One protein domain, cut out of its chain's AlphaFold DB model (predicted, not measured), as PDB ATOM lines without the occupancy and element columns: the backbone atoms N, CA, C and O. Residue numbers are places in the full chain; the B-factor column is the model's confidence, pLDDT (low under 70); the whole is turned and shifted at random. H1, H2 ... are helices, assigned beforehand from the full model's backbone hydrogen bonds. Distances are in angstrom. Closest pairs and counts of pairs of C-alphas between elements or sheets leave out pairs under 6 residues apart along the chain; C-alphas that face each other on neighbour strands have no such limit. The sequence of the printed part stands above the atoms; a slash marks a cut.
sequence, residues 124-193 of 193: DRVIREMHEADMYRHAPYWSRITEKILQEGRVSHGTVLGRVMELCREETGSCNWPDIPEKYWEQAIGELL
ATOM      1  N   ASP A 124      32.865 -15.108   2.740       96.06
ATOM      2  CA  ASP A 124      31.998 -15.315   1.579       96.06
ATOM      3  C   ASP A 124      30.875 -14.276   1.529       96.06
ATOM      4  O   ASP A 124      30.533 -13.776   0.457       96.06
ATOM      5  N   ARG A 125      30.297 -13.914   2.680       97.38
ATOM      6  CA  ARG A 125      29.325 -12.820   2.766       97.38
ATOM      7  C   ARG A 125      29.931 -11.490   2.351       97.38
ATOM      8  O   ARG A 125      29.302 -10.795   1.561       97.38
ATOM      9  N   VAL A 126      31.122 -11.147   2.834       96.56
ATOM     10  CA  VAL A 126      31.780  -9.887   2.448       96.56
ATOM     11  C   VAL A 126      32.076  -9.860   0.948       96.56
ATOM     12  O   VAL A 126      31.833  -8.848   0.297       96.56
ATOM     13  N   ILE A 127      32.519 -10.978   0.368       96.75
ATOM     14  CA  ILE A 127      32.743 -11.092  -1.079       96.75
ATOM     15  C   ILE A 127      31.428 -10.888  -1.849       96.75
ATOM     16  O   ILE A 127      31.403 -10.138  -2.826       96.75
ATOM     17  N   ARG A 128      30.309 -11.474  -1.395       98.06
ATOM     18  CA  ARG A 128      28.981 -11.216  -1.989       98.06
ATOM     19  C   ARG A 128      28.592  -9.738  -1.907       98.06
ATOM     20  O   ARG A 128      28.205  -9.172  -2.924       98.06
ATOM     21  N   GLU A 129      28.767  -9.101  -0.752       96.81
ATOM     22  CA  GLU A 129      28.486  -7.669  -0.565       96.81
ATOM     23  C   GLU A 129      29.362  -6.792  -1.491       96.81
ATOM     24  O   GLU A 129      28.880  -5.806  -2.047       96.81
ATOM     25  N   MET A 130      30.623  -7.173  -1.749       96.50
ATOM     26  CA  MET A 130      31.487  -6.490  -2.728       96.50
ATOM     27  C   MET A 130      30.955  -6.590  -4.167       96.50
ATOM     28  O   MET A 130      31.098  -5.637  -4.940       96.50
ATOM     29  N   HIS A 131      30.366  -7.731  -4.543       96.12
ATOM     30  CA  HIS A 131      29.710  -7.898  -5.841       96.12
ATOM     31  C   HIS A 131      28.428  -7.067  -5.939       96.12
ATOM     32  O   HIS A 131      28.244  -6.365  -6.931       96.12
ATOM     33  N   GLU A 132      27.576  -7.102  -4.913       96.00
ATOM     34  CA  GLU A 132      26.321  -6.336  -4.853       96.00
ATOM     35  C   GLU A 132      26.557  -4.819  -4.883       96.00
ATOM     36  O   GLU A 132      25.755  -4.074  -5.443       96.00
ATOM     37  N   ALA A 133      27.685  -4.360  -4.339       93.06
ATOM     38  CA  ALA A 133      28.118  -2.965  -4.358       93.06
ATOM     39  C   ALA A 133      28.801  -2.529  -5.675       93.06
ATOM     40  O   ALA A 133      29.373  -1.437  -5.734       93.06
ATOM     41  N   ASP A 134      28.803  -3.369  -6.720       93.75
ATOM     42  CA  ASP A 134      29.437  -3.102  -8.020       93.75
ATOM     43  C   ASP A 134      30.936  -2.731  -7.917       93.75
ATOM     44  O   ASP A 134      31.510  -2.066  -8.791       93.75
ATOM     45  N   MET A 135      31.637  -3.182  -6.869       94.19
ATOM     46  CA  MET A 135      33.037  -2.793  -6.652       94.19
ATOM     47  C   MET A 135      33.946  -3.253  -7.797       94.19
ATOM     48  O   MET A 135      34.817  -2.501  -8.229       94.19
ATOM     49  N   TYR A 136      33.692  -4.441  -8.352       94.19
ATOM     50  CA  TYR A 136      34.434  -5.000  -9.489       94.19
ATOM     51  C   TYR A 136      34.242  -4.200 -10.779       94.19
ATOM     52  O   TYR A 136      35.098  -4.234 -11.656       94.19
ATOM     53  N   ARG A 137      33.148  -3.445 -10.901       92.38
ATOM     54  CA  ARG A 137      32.949  -2.519 -12.019       92.38
ATOM     55  C   ARG A 137      33.751  -1.234 -11.828       92.38
ATOM     56  O   ARG A 137      34.231  -0.658 -12.797       92.38
ATOM     57  N   HIS A 138      33.866  -0.757 -10.592       90.00
ATOM     58  CA  HIS A 138      34.539   0.503 -10.274       90.00
ATOM     59  C   HIS A 138      36.057   0.374 -10.098       90.00
ATOM     60  O   HIS A 138      36.772   1.352 -10.313       90.00
ATOM     61  N   ALA A 139      36.541  -0.788  -9.667       91.69
ATOM     62  CA  ALA A 139      37.950  -1.067  -9.411       91.69
ATOM     63  C   ALA A 139      38.255  -2.565  -9.638       91.69
ATOM     64  O   ALA A 139      38.592  -3.268  -8.683       91.69
ATOM     65  N   PRO A 140      38.156  -3.072 -10.883       91.62
ATOM     66  CA  PRO A 140      38.157  -4.508 -11.188       91.62
ATOM     67  C   PRO A 140      39.337  -5.261 -10.578       91.62
ATOM     68  O   PRO A 140      39.163  -6.257  -9.877       91.62
ATOM     69  N   TYR A 141      40.548  -4.759 -10.794       94.38
ATOM     70  CA  TYR A 141      41.760  -5.420 -10.326       94.38
ATOM     71  C   TYR A 141      41.948  -5.295  -8.815       94.38
ATOM     72  O   TYR A 141      42.314  -6.267  -8.162       94.38
ATOM     73  N   TRP A 142      41.623  -4.136  -8.235       94.38
ATOM     74  CA  TRP A 142      41.724  -3.936  -6.789       94.38
ATOM     75  C   TRP A 142      40.744  -4.832  -6.023       94.38
ATOM     76  O   TRP A 142      41.125  -5.432  -5.018       94.38
ATOM     77  N   SER A 143      39.516  -4.984  -6.530       95.44
ATOM     78  CA  SER A 143      38.506  -5.894  -5.982       95.44
ATOM     79  C   SER A 143      38.928  -7.357  -6.071       95.44
ATOM     80  O   SER A 143      38.809  -8.065  -5.077       95.44
ATOM     81  N   ARG A 144      39.496  -7.798  -7.203       95.19
ATOM     82  CA  ARG A 144      40.029  -9.167  -7.353       95.19
ATOM     83  C   ARG A 144      41.152  -9.466  -6.359       95.19
ATOM     84  O   ARG A 144      41.180 -10.545  -5.778       95.19
ATOM     85  N   ILE A 145      42.056  -8.509  -6.134       95.62
ATOM     86  CA  ILE A 145      43.121  -8.657  -5.132       95.62
ATOM     87  C   ILE A 145      42.515  -8.740  -3.726       95.62
ATOM     88  O   ILE A 145      42.893  -9.616  -2.954       95.62
ATOM     89  N   THR A 146      41.557  -7.866  -3.398       95.69
ATOM     90  CA  THR A 146      40.858  -7.904  -2.104       95.69
ATOM     91  C   THR A 146      40.186  -9.253  -1.874       95.69
ATOM     92  O   THR A 146      40.400  -9.853  -0.829       95.69
ATOM     93  N   GLU A 147      39.436  -9.766  -2.850       95.50
ATOM     94  CA  GLU A 147      38.800 -11.083  -2.766       95.50
ATOM     95  C   GLU A 147      39.826 -12.188  -2.491       95.50
ATOM     96  O   GLU A 147      39.633 -13.009  -1.595       95.50
ATOM     97  N   LYS A 148      40.965 -12.172  -3.193       93.94
ATOM     98  CA  LYS A 148      42.038 -13.147  -2.960       93.94
ATOM     99  C   LYS A 148      42.696 -13.009  -1.594       93.94
ATOM    100  O   LYS A 148      43.065 -14.019  -0.994       93.94
ATOM    101  N   ILE A 149      42.795 -11.799  -1.053       95.00
ATOM    102  CA  ILE A 149      43.230 -11.599   0.333       95.00
ATOM    103  C   ILE A 149      42.215 -12.207   1.306       95.00
ATOM    104  O   ILE A 149      42.623 -12.902   2.230       95.00
ATOM    105  N   LEU A 150      40.915 -12.008   1.080       95.12
ATOM    106  CA  LEU A 150      39.863 -12.585   1.922       95.12
ATOM    107  C   LEU A 150      39.833 -14.121   1.868       95.12
ATOM    108  O   LEU A 150      39.540 -14.757   2.877       95.12
ATOM    109  N   GLN A 151      40.163 -14.714   0.717       91.88
ATOM    110  CA  GLN A 151      40.212 -16.168   0.527       91.88
ATOM    111  C   GLN A 151      41.504 -16.805   1.073       91.88
ATOM    112  O   GLN A 151      41.457 -17.885   1.655       91.88
ATOM    113  N   GLU A 152      42.665 -16.168   0.875       87.75
ATOM    114  CA  GLU A 152      43.977 -16.791   1.121       87.75
ATOM    115  C   GLU A 152      44.952 -15.929   1.938       87.75
ATOM    116  O   GLU A 152      45.785 -16.459   2.674       87.75
ATOM    117  N   GLY A 153      44.895 -14.603   1.793       83.81
ATOM    118  CA  GLY A 153      45.713 -13.646   2.550       83.81
ATOM    119  C   GLY A 153      47.207 -13.605   2.200       83.81
ATOM    120  O   GLY A 153      47.986 -13.052   2.974       83.81
ATOM    121  N   ARG A 154      47.652 -14.194   1.081       87.62
ATOM    122  CA  ARG A 154      49.090 -14.376   0.772       87.62
ATOM    123  C   ARG A 154      49.755 -13.216   0.033       87.62
ATOM    124  O   ARG A 154      50.945 -12.968   0.232       87.62
ATOM    125  N   VAL A 155      49.012 -12.530  -0.832       91.62
ATOM    126  CA  VAL A 155      49.538 -11.477  -1.711       91.62
ATOM    127  C   VAL A 155      48.838 -10.164  -1.389       91.62
ATOM    128  O   VAL A 155      47.616 -10.078  -1.432       91.62
ATOM    129  N   SER A 156      49.615  -9.135  -1.048       94.19
ATOM    130  CA  SER A 156      49.076  -7.820  -0.688       94.19
ATOM    131  C   SER A 156      48.778  -6.956  -1.915       94.19
ATOM    132  O   SER A 156      49.441  -7.088  -2.948       94.19
ATOM    133  N   HIS A 157      47.883  -5.969  -1.773       94.88
ATOM    134  CA  HIS A 157      47.706  -4.914  -2.782       94.88
ATOM    135  C   HIS A 157      49.021  -4.218  -3.133       94.88
ATOM    136  O   HIS A 157      49.271  -3.935  -4.298       94.88
ATOM    137  N   GLY A 158      49.882  -3.976  -2.139       94.06
ATOM    138  CA  GLY A 158      51.182  -3.341  -2.352       94.06
ATOM    139  C   GLY A 158      52.143  -4.189  -3.189       94.06
ATOM    140  O   GLY A 158      52.909  -3.631  -3.970       94.06
ATOM    141  N   THR A 159      52.087  -5.517  -3.058       95.62
ATOM    142  CA  THR A 159      52.888  -6.454  -3.861       95.62
ATOM    143  C   THR A 159      52.455  -6.405  -5.322       95.62
ATOM    144  O   THR A 159      53.291  -6.198  -6.199       95.62
ATOM    145  N   VAL A 160      51.146  -6.522  -5.577       97.00
ATOM    146  CA  VAL A 160      50.611  -6.471  -6.945       97.00
ATOM    147  C   VAL A 160      50.857  -5.101  -7.568       97.00
ATOM    148  O   VAL A 160      51.384  -5.032  -8.671       97.00
ATOM    149  N   LEU A 161      50.578  -4.008  -6.851       96.25
ATOM    150  CA  LEU A 161      50.856  -2.653  -7.335       96.25
ATOM    151  C   LEU A 161      52.343  -2.455  -7.659       96.25
ATOM    152  O   LEU A 161      52.669  -1.868  -8.687       96.25
ATOM    153  N   GLY A 162      53.250  -2.964  -6.820       96.56
ATOM    154  CA  GLY A 162      54.688  -2.914  -7.085       96.56
ATOM    155  C   GLY A 162      55.048  -3.546  -8.429       96.56
ATOM    156  O   GLY A 162      55.748  -2.917  -9.225       96.56
ATOM    157  N   ARG A 163      54.492  -4.734  -8.710       97.75
ATOM    158  CA  ARG A 163      54.682  -5.440  -9.982       97.75
ATOM    159  C   ARG A 163      54.040  -4.713 -11.164       97.75
ATOM    160  O   ARG A 163      54.670  -4.551 -12.200       97.75
ATOM    161  N   VAL A 164      52.826  -4.193 -10.997       97.75
ATOM    162  CA  VAL A 164      52.143  -3.372 -12.011       97.75
ATOM    163  C   VAL A 164      52.981  -2.151 -12.399       97.75
ATOM    164  O   VAL A 164      53.141  -1.843 -13.581       97.75
ATOM    165  N   MET A 165      53.536  -1.452 -11.408       97.25
ATOM    166  CA  MET A 165      54.370  -0.276 -11.648       97.25
ATOM    167  C   MET A 165      55.709  -0.633 -12.299       97.25
ATOM    168  O   MET A 165      56.242   0.168 -13.064       97.25
ATOM    169  N   GLU A 166      56.273  -1.798 -11.984       97.75
ATOM    170  CA  GLU A 166      57.468  -2.329 -12.644       97.75
ATOM    171  C   GLU A 166      57.202  -2.594 -14.128       97.75
ATOM    172  O   GLU A 166      57.868  -1.982 -14.959       97.75
ATOM    173  N   LEU A 167      56.161  -3.365 -14.456       97.69
ATOM    174  CA  LEU A 167      55.749  -3.644 -15.837       97.69
ATOM    175  C   LEU A 167      55.512  -2.358 -16.648       97.69
ATOM    176  O   LEU A 167      55.954  -2.226 -17.789       97.69
ATOM    177  N   CYS A 168      54.847  -1.369 -16.043       97.56
ATOM    178  CA  CYS A 168      54.598  -0.078 -16.682       97.56
ATOM    179  C   CYS A 168      55.895   0.698 -16.970       97.56
ATOM    180  O   CYS A 168      56.040   1.276 -18.053       97.56
ATOM    181  N   ARG A 169      56.858   0.680 -16.035       97.25
ATOM    182  CA  ARG A 169      58.175   1.312 -16.223       97.25
ATOM    183  C   ARG A 169      59.016   0.600 -17.274       97.25
ATOM    184  O   ARG A 169      59.683   1.285 -18.041       97.25
ATOM    185  N   GLU A 170      58.993  -0.728 -17.309       96.75
ATOM    186  CA  GLU A 170      59.746  -1.524 -18.285       96.75
ATOM    187  C   GLU A 170      59.326  -1.201 -19.725       96.75
ATOM    188  O   GLU A 170      60.183  -1.057 -20.593       96.75
ATOM    189  N   GLU A 171      58.025  -1.025 -19.981       96.12
ATOM    190  CA  GLU A 171      57.529  -0.739 -21.332       96.12
ATOM    191  C   GLU A 171      57.573   0.754 -21.699       96.12
ATOM    192  O   GLU A 171      57.878   1.102 -22.839       96.12
ATOM    193  N   THR A 172      57.257   1.655 -20.762       94.25
ATOM    194  CA  THR A 172      57.053   3.087 -21.076       94.25
ATOM    195  C   THR A 172      58.160   4.010 -20.562       94.25
ATOM    196  O   THR A 172      58.137   5.213 -20.822       94.25
ATOM    197  N   GLY A 173      59.124   3.480 -19.803       95.19
ATOM    198  CA  GLY A 173      60.199   4.240 -19.157       95.19
ATOM    199  C   GLY A 173      59.768   5.036 -17.920       95.19
ATOM    200  O   GLY A 173      60.614   5.575 -17.208       95.19
ATOM    201  N   SER A 174      58.468   5.117 -17.625       94.00
ATOM    202  CA  SER A 174      57.932   5.808 -16.450       94.00
ATOM    203  C   SER A 174      56.663   5.119 -15.943       94.00
ATOM    204  O   SER A 174      56.161   4.191 -16.558       94.00
ATOM    205  N   CYS A 175      56.161   5.503 -14.774       95.12
ATOM    206  CA  CYS A 175      54.872   5.016 -14.292       95.12
ATOM    207  C   CYS A 175      54.276   6.053 -13.346       95.12
ATOM    208  O   CYS A 175      54.940   6.458 -12.387       95.12
ATOM    209  N   ASN A 176      53.043   6.474 -13.619       92.56
ATOM    210  CA  ASN A 176      52.314   7.420 -12.787       92.56
ATOM    211  C   ASN A 176      51.186   6.690 -12.053       92.56
ATOM    212  O   ASN A 176      50.228   6.248 -12.674       92.56
ATOM    213  N   TRP A 177      51.294   6.558 -10.734       88.56
ATOM    214  CA  TRP A 177      50.203   6.054  -9.898       88.56
ATOM    215  C   TRP A 177      49.344   7.243  -9.426       88.56
ATOM    216  O   TRP A 177      49.918   8.213  -8.930       88.56
ATOM    217  N   PRO A 178      48.000   7.182  -9.515       88.50
ATOM    218  CA  PRO A 178      47.181   5.993  -9.775       88.50
ATOM    219  C   PRO A 178      46.841   5.693 -11.244       88.50
ATOM    220  O   PRO A 178      46.204   4.675 -11.512       88.50
ATOM    221  N   ASP A 179      47.279   6.523 -12.187       90.56
ATOM    222  CA  ASP A 179      46.906   6.451 -13.608       90.56
ATOM    223  C   ASP A 179      47.723   5.412 -14.404       90.56
ATOM    224  O   ASP A 179      48.490   5.743 -15.311       90.56
ATOM    225  N   ILE A 180      47.557   4.131 -14.065       94.00
ATOM    226  CA  ILE A 180      48.262   3.019 -14.721       94.00
ATOM    227  C   ILE A 180      47.307   2.249 -15.651       94.00
ATOM    228  O   ILE A 180      46.264   1.792 -15.177       94.00
ATOM    229  N   PRO A 181      47.656   2.035 -16.938       94.12
ATOM    230  CA  PRO A 181      46.835   1.263 -17.870       94.12
ATOM    231  C   PRO A 181      46.486  -0.150 -17.379       94.12
ATOM    232  O   PRO A 181      47.337  -0.874 -16.861       94.12
ATOM    233  N   GLU A 182      45.243  -0.566 -17.628       93.50
ATOM    234  CA  GLU A 182      44.667  -1.843 -17.175       93.50
ATOM    235  C   GLU A 182      45.458  -3.085 -17.614       93.50
ATOM    236  O   GLU A 182      45.564  -4.044 -16.853       93.50
ATOM    237  N   LYS A 183      46.113  -3.046 -18.782       95.94
ATOM    238  CA  LYS A 183      46.924  -4.167 -19.291       95.94
ATOM    239  C   LYS A 183      48.019  -4.629 -18.315       95.94
ATOM    240  O   LYS A 183      48.294  -5.821 -18.221       95.94
ATOM    241  N   TYR A 184      48.615  -3.703 -17.556       97.06
ATOM    242  CA  TYR A 184      49.656  -4.034 -16.577       97.06
ATOM    243  C   TYR A 184      49.073  -4.703 -15.334       97.06
ATOM    244  O   TYR A 184      49.700  -5.587 -14.756       97.06
ATOM    245  N   TRP A 185      47.859  -4.307 -14.942       96.44
ATOM    246  CA  TRP A 185      47.115  -4.951 -13.864       96.44
ATOM    247  C   TRP A 185      46.719  -6.372 -14.222       96.44
ATOM    248  O   TRP A 185      46.896  -7.276 -13.409       96.44
ATOM    249  N   GLU A 186      46.201  -6.568 -15.433       96.19
ATOM    250  CA  GLU A 186      45.827  -7.884 -15.935       96.19
ATOM    251  C   GLU A 186      47.023  -8.836 -15.949       96.19
ATOM    252  O   GLU A 186      46.926  -9.943 -15.420       96.19
ATOM    253  N   GLN A 187      48.165  -8.372 -16.464       96.88
ATOM    254  CA  GLN A 187      49.395  -9.153 -16.475       96.88
ATOM    255  C   GLN A 187      49.882  -9.481 -15.057       96.88
ATOM    256  O   GLN A 187      50.093 -10.651 -14.747       96.88
ATOM    257  N   ALA A 188      50.017  -8.486 -14.174       97.25
ATOM    258  CA  ALA A 188      50.503  -8.716 -12.811       97.25
ATOM    259  C   ALA A 188      49.594  -9.662 -12.014       97.25
ATOM    260  O   ALA A 188      50.080 -10.454 -11.212       97.25
ATOM    261  N   ILE A 189      48.279  -9.598 -12.231       94.44
ATOM    262  CA  ILE A 189      47.337 -10.527 -11.605       94.44
ATOM    263  C   ILE A 189      47.519 -11.941 -12.145       94.44
ATOM    264  O   ILE A 189      47.564 -12.855 -11.337       94.44
ATOM    265  N   GLY A 190      47.672 -12.130 -13.459       94.38
ATOM    266  CA  GLY A 190      47.935 -13.457 -14.031       94.38
ATOM    267  C   GLY A 190      49.272 -14.071 -13.593       94.38
ATOM    268  O   GLY A 190      49.423 -15.288 -13.631       94.38
ATOM    269  N   GLU A 191      50.237 -13.246 -13.178       94.81
ATOM    270  CA  GLU A 191      51.526 -13.696 -12.639       94.81
ATOM    271  C   GLU A 191      51.469 -14.049 -11.141       94.81
ATOM    272  O   GLU A 191      52.221 -14.916 -10.693       94.81
ATOM    273  N   LEU A 192      50.630 -13.360 -10.356       93.88
ATOM    274  CA  LEU A 192      50.694 -13.380  -8.887       93.88
ATOM    275  C   LEU A 192      49.496 -14.033  -8.185       93.88
ATOM    276  O   LEU A 192      49.639 -14.390  -7.014       93.88
ATOM    277  N   LEU A 193      48.331 -14.134  -8.837       89.69
ATOM    278  CA  LEU A 193      47.080 -14.662  -8.269       89.69
ATOM    279  C   LEU A 193      46.586 -15.880  -9.055       89.69
ATOM    280  O   LEU A 193      46.063 -16.801  -8.390       89.69
TER     281      LEU A 193
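This is residues 124 to 193 of the 193 residues of a protein of Eisenbergiella tayi (UniProt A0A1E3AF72). This is an elongated row of helices in two halves: H1 and H3 stand side by side as the two arms of a U with short H2 at its base, and beyond H3 a steeply crossed pair, H4 and H5, makes the other half. The contact between H4 and H5 is the broadest, with 14 pairs of C-alphas within 8 A, while the U is thin, its arms only just touching. You will find 70 printed residues with five named helices in the order H1, H2, H3, H4, H5 and no named strand, so the class is all helix. The whole is compact, with a radius of gyration of the C-alphas of 12.7 A, and spans 41 by 24 by 16 A.

Find C-alpha 124 at (31.998, -15.315, 1.579); from there H1 runs over residues 124 to 132, 12.4 A. H2 follows at residues 135 to 138, 5.1 A. Look next at C-alpha 140, at (38.157, -4.508, -11.188), where H3 begins, residues 140 to 151, 16.7 A. H4, the longest helix, takes residues 157 to 172, 22.0 A. H5 takes residues 182 to 192, 15.4 A, and ends at C-alpha 192, at (50.694, -13.380, -8.887).

Begin with H3, the hub, which touches the four other helices. H1 and H3 only just touch, with 3 pairs of C-alphas within 8 A; the closest, those of Ile 127 and Glu 147, are 6.3 A apart, and the helices run opposite ways at a shallow tilt of 14 degrees. H2 touches H3 only at the corner, at residues 142 to 144 of H3; the closest C-alphas, of Tyr 136 and Ser 143, are 5.4 A apart. H3 and H4 form a helical hairpin, opposite ways at a shallow tilt of 35.0 degrees, only just short of steep; they only just touch, with 3 pairs, through residues 142 to 146 of H3 and His 157 of H4 alone, and the closest C-alphas, of Ile 145 and His 157, are 6.4 A apart. H5 touches H3 at residues 141 to 145 of H3 alone, the same way at a shallow tilt of 21 degrees; look at the closest C-alphas, of Tyr 141 and Trp 185, 6.4 A apart. H4 and H5 touch, opposite ways at a steep tilt of 56 degrees, and their closest C-alphas, of Val 164 and Tyr 184, are 5.2 A apart. H1 and H2 are each apart from H4 and from H5. In H1, H3, H4 and H5 every O i to N i+4 pair is within hydrogen-bond range; H2 is too short for such a pair.

The C-alphas farthest apart, of Arg 125 and Gly 173, are 41.5 A from each other. The printed part has no cut and ends at residue 193, the chain's last. The links are tight but for the short one from H4 to H5, of 9 residues. The mean pLDDT of the printed part is 94.5, and no printed residue is under 70.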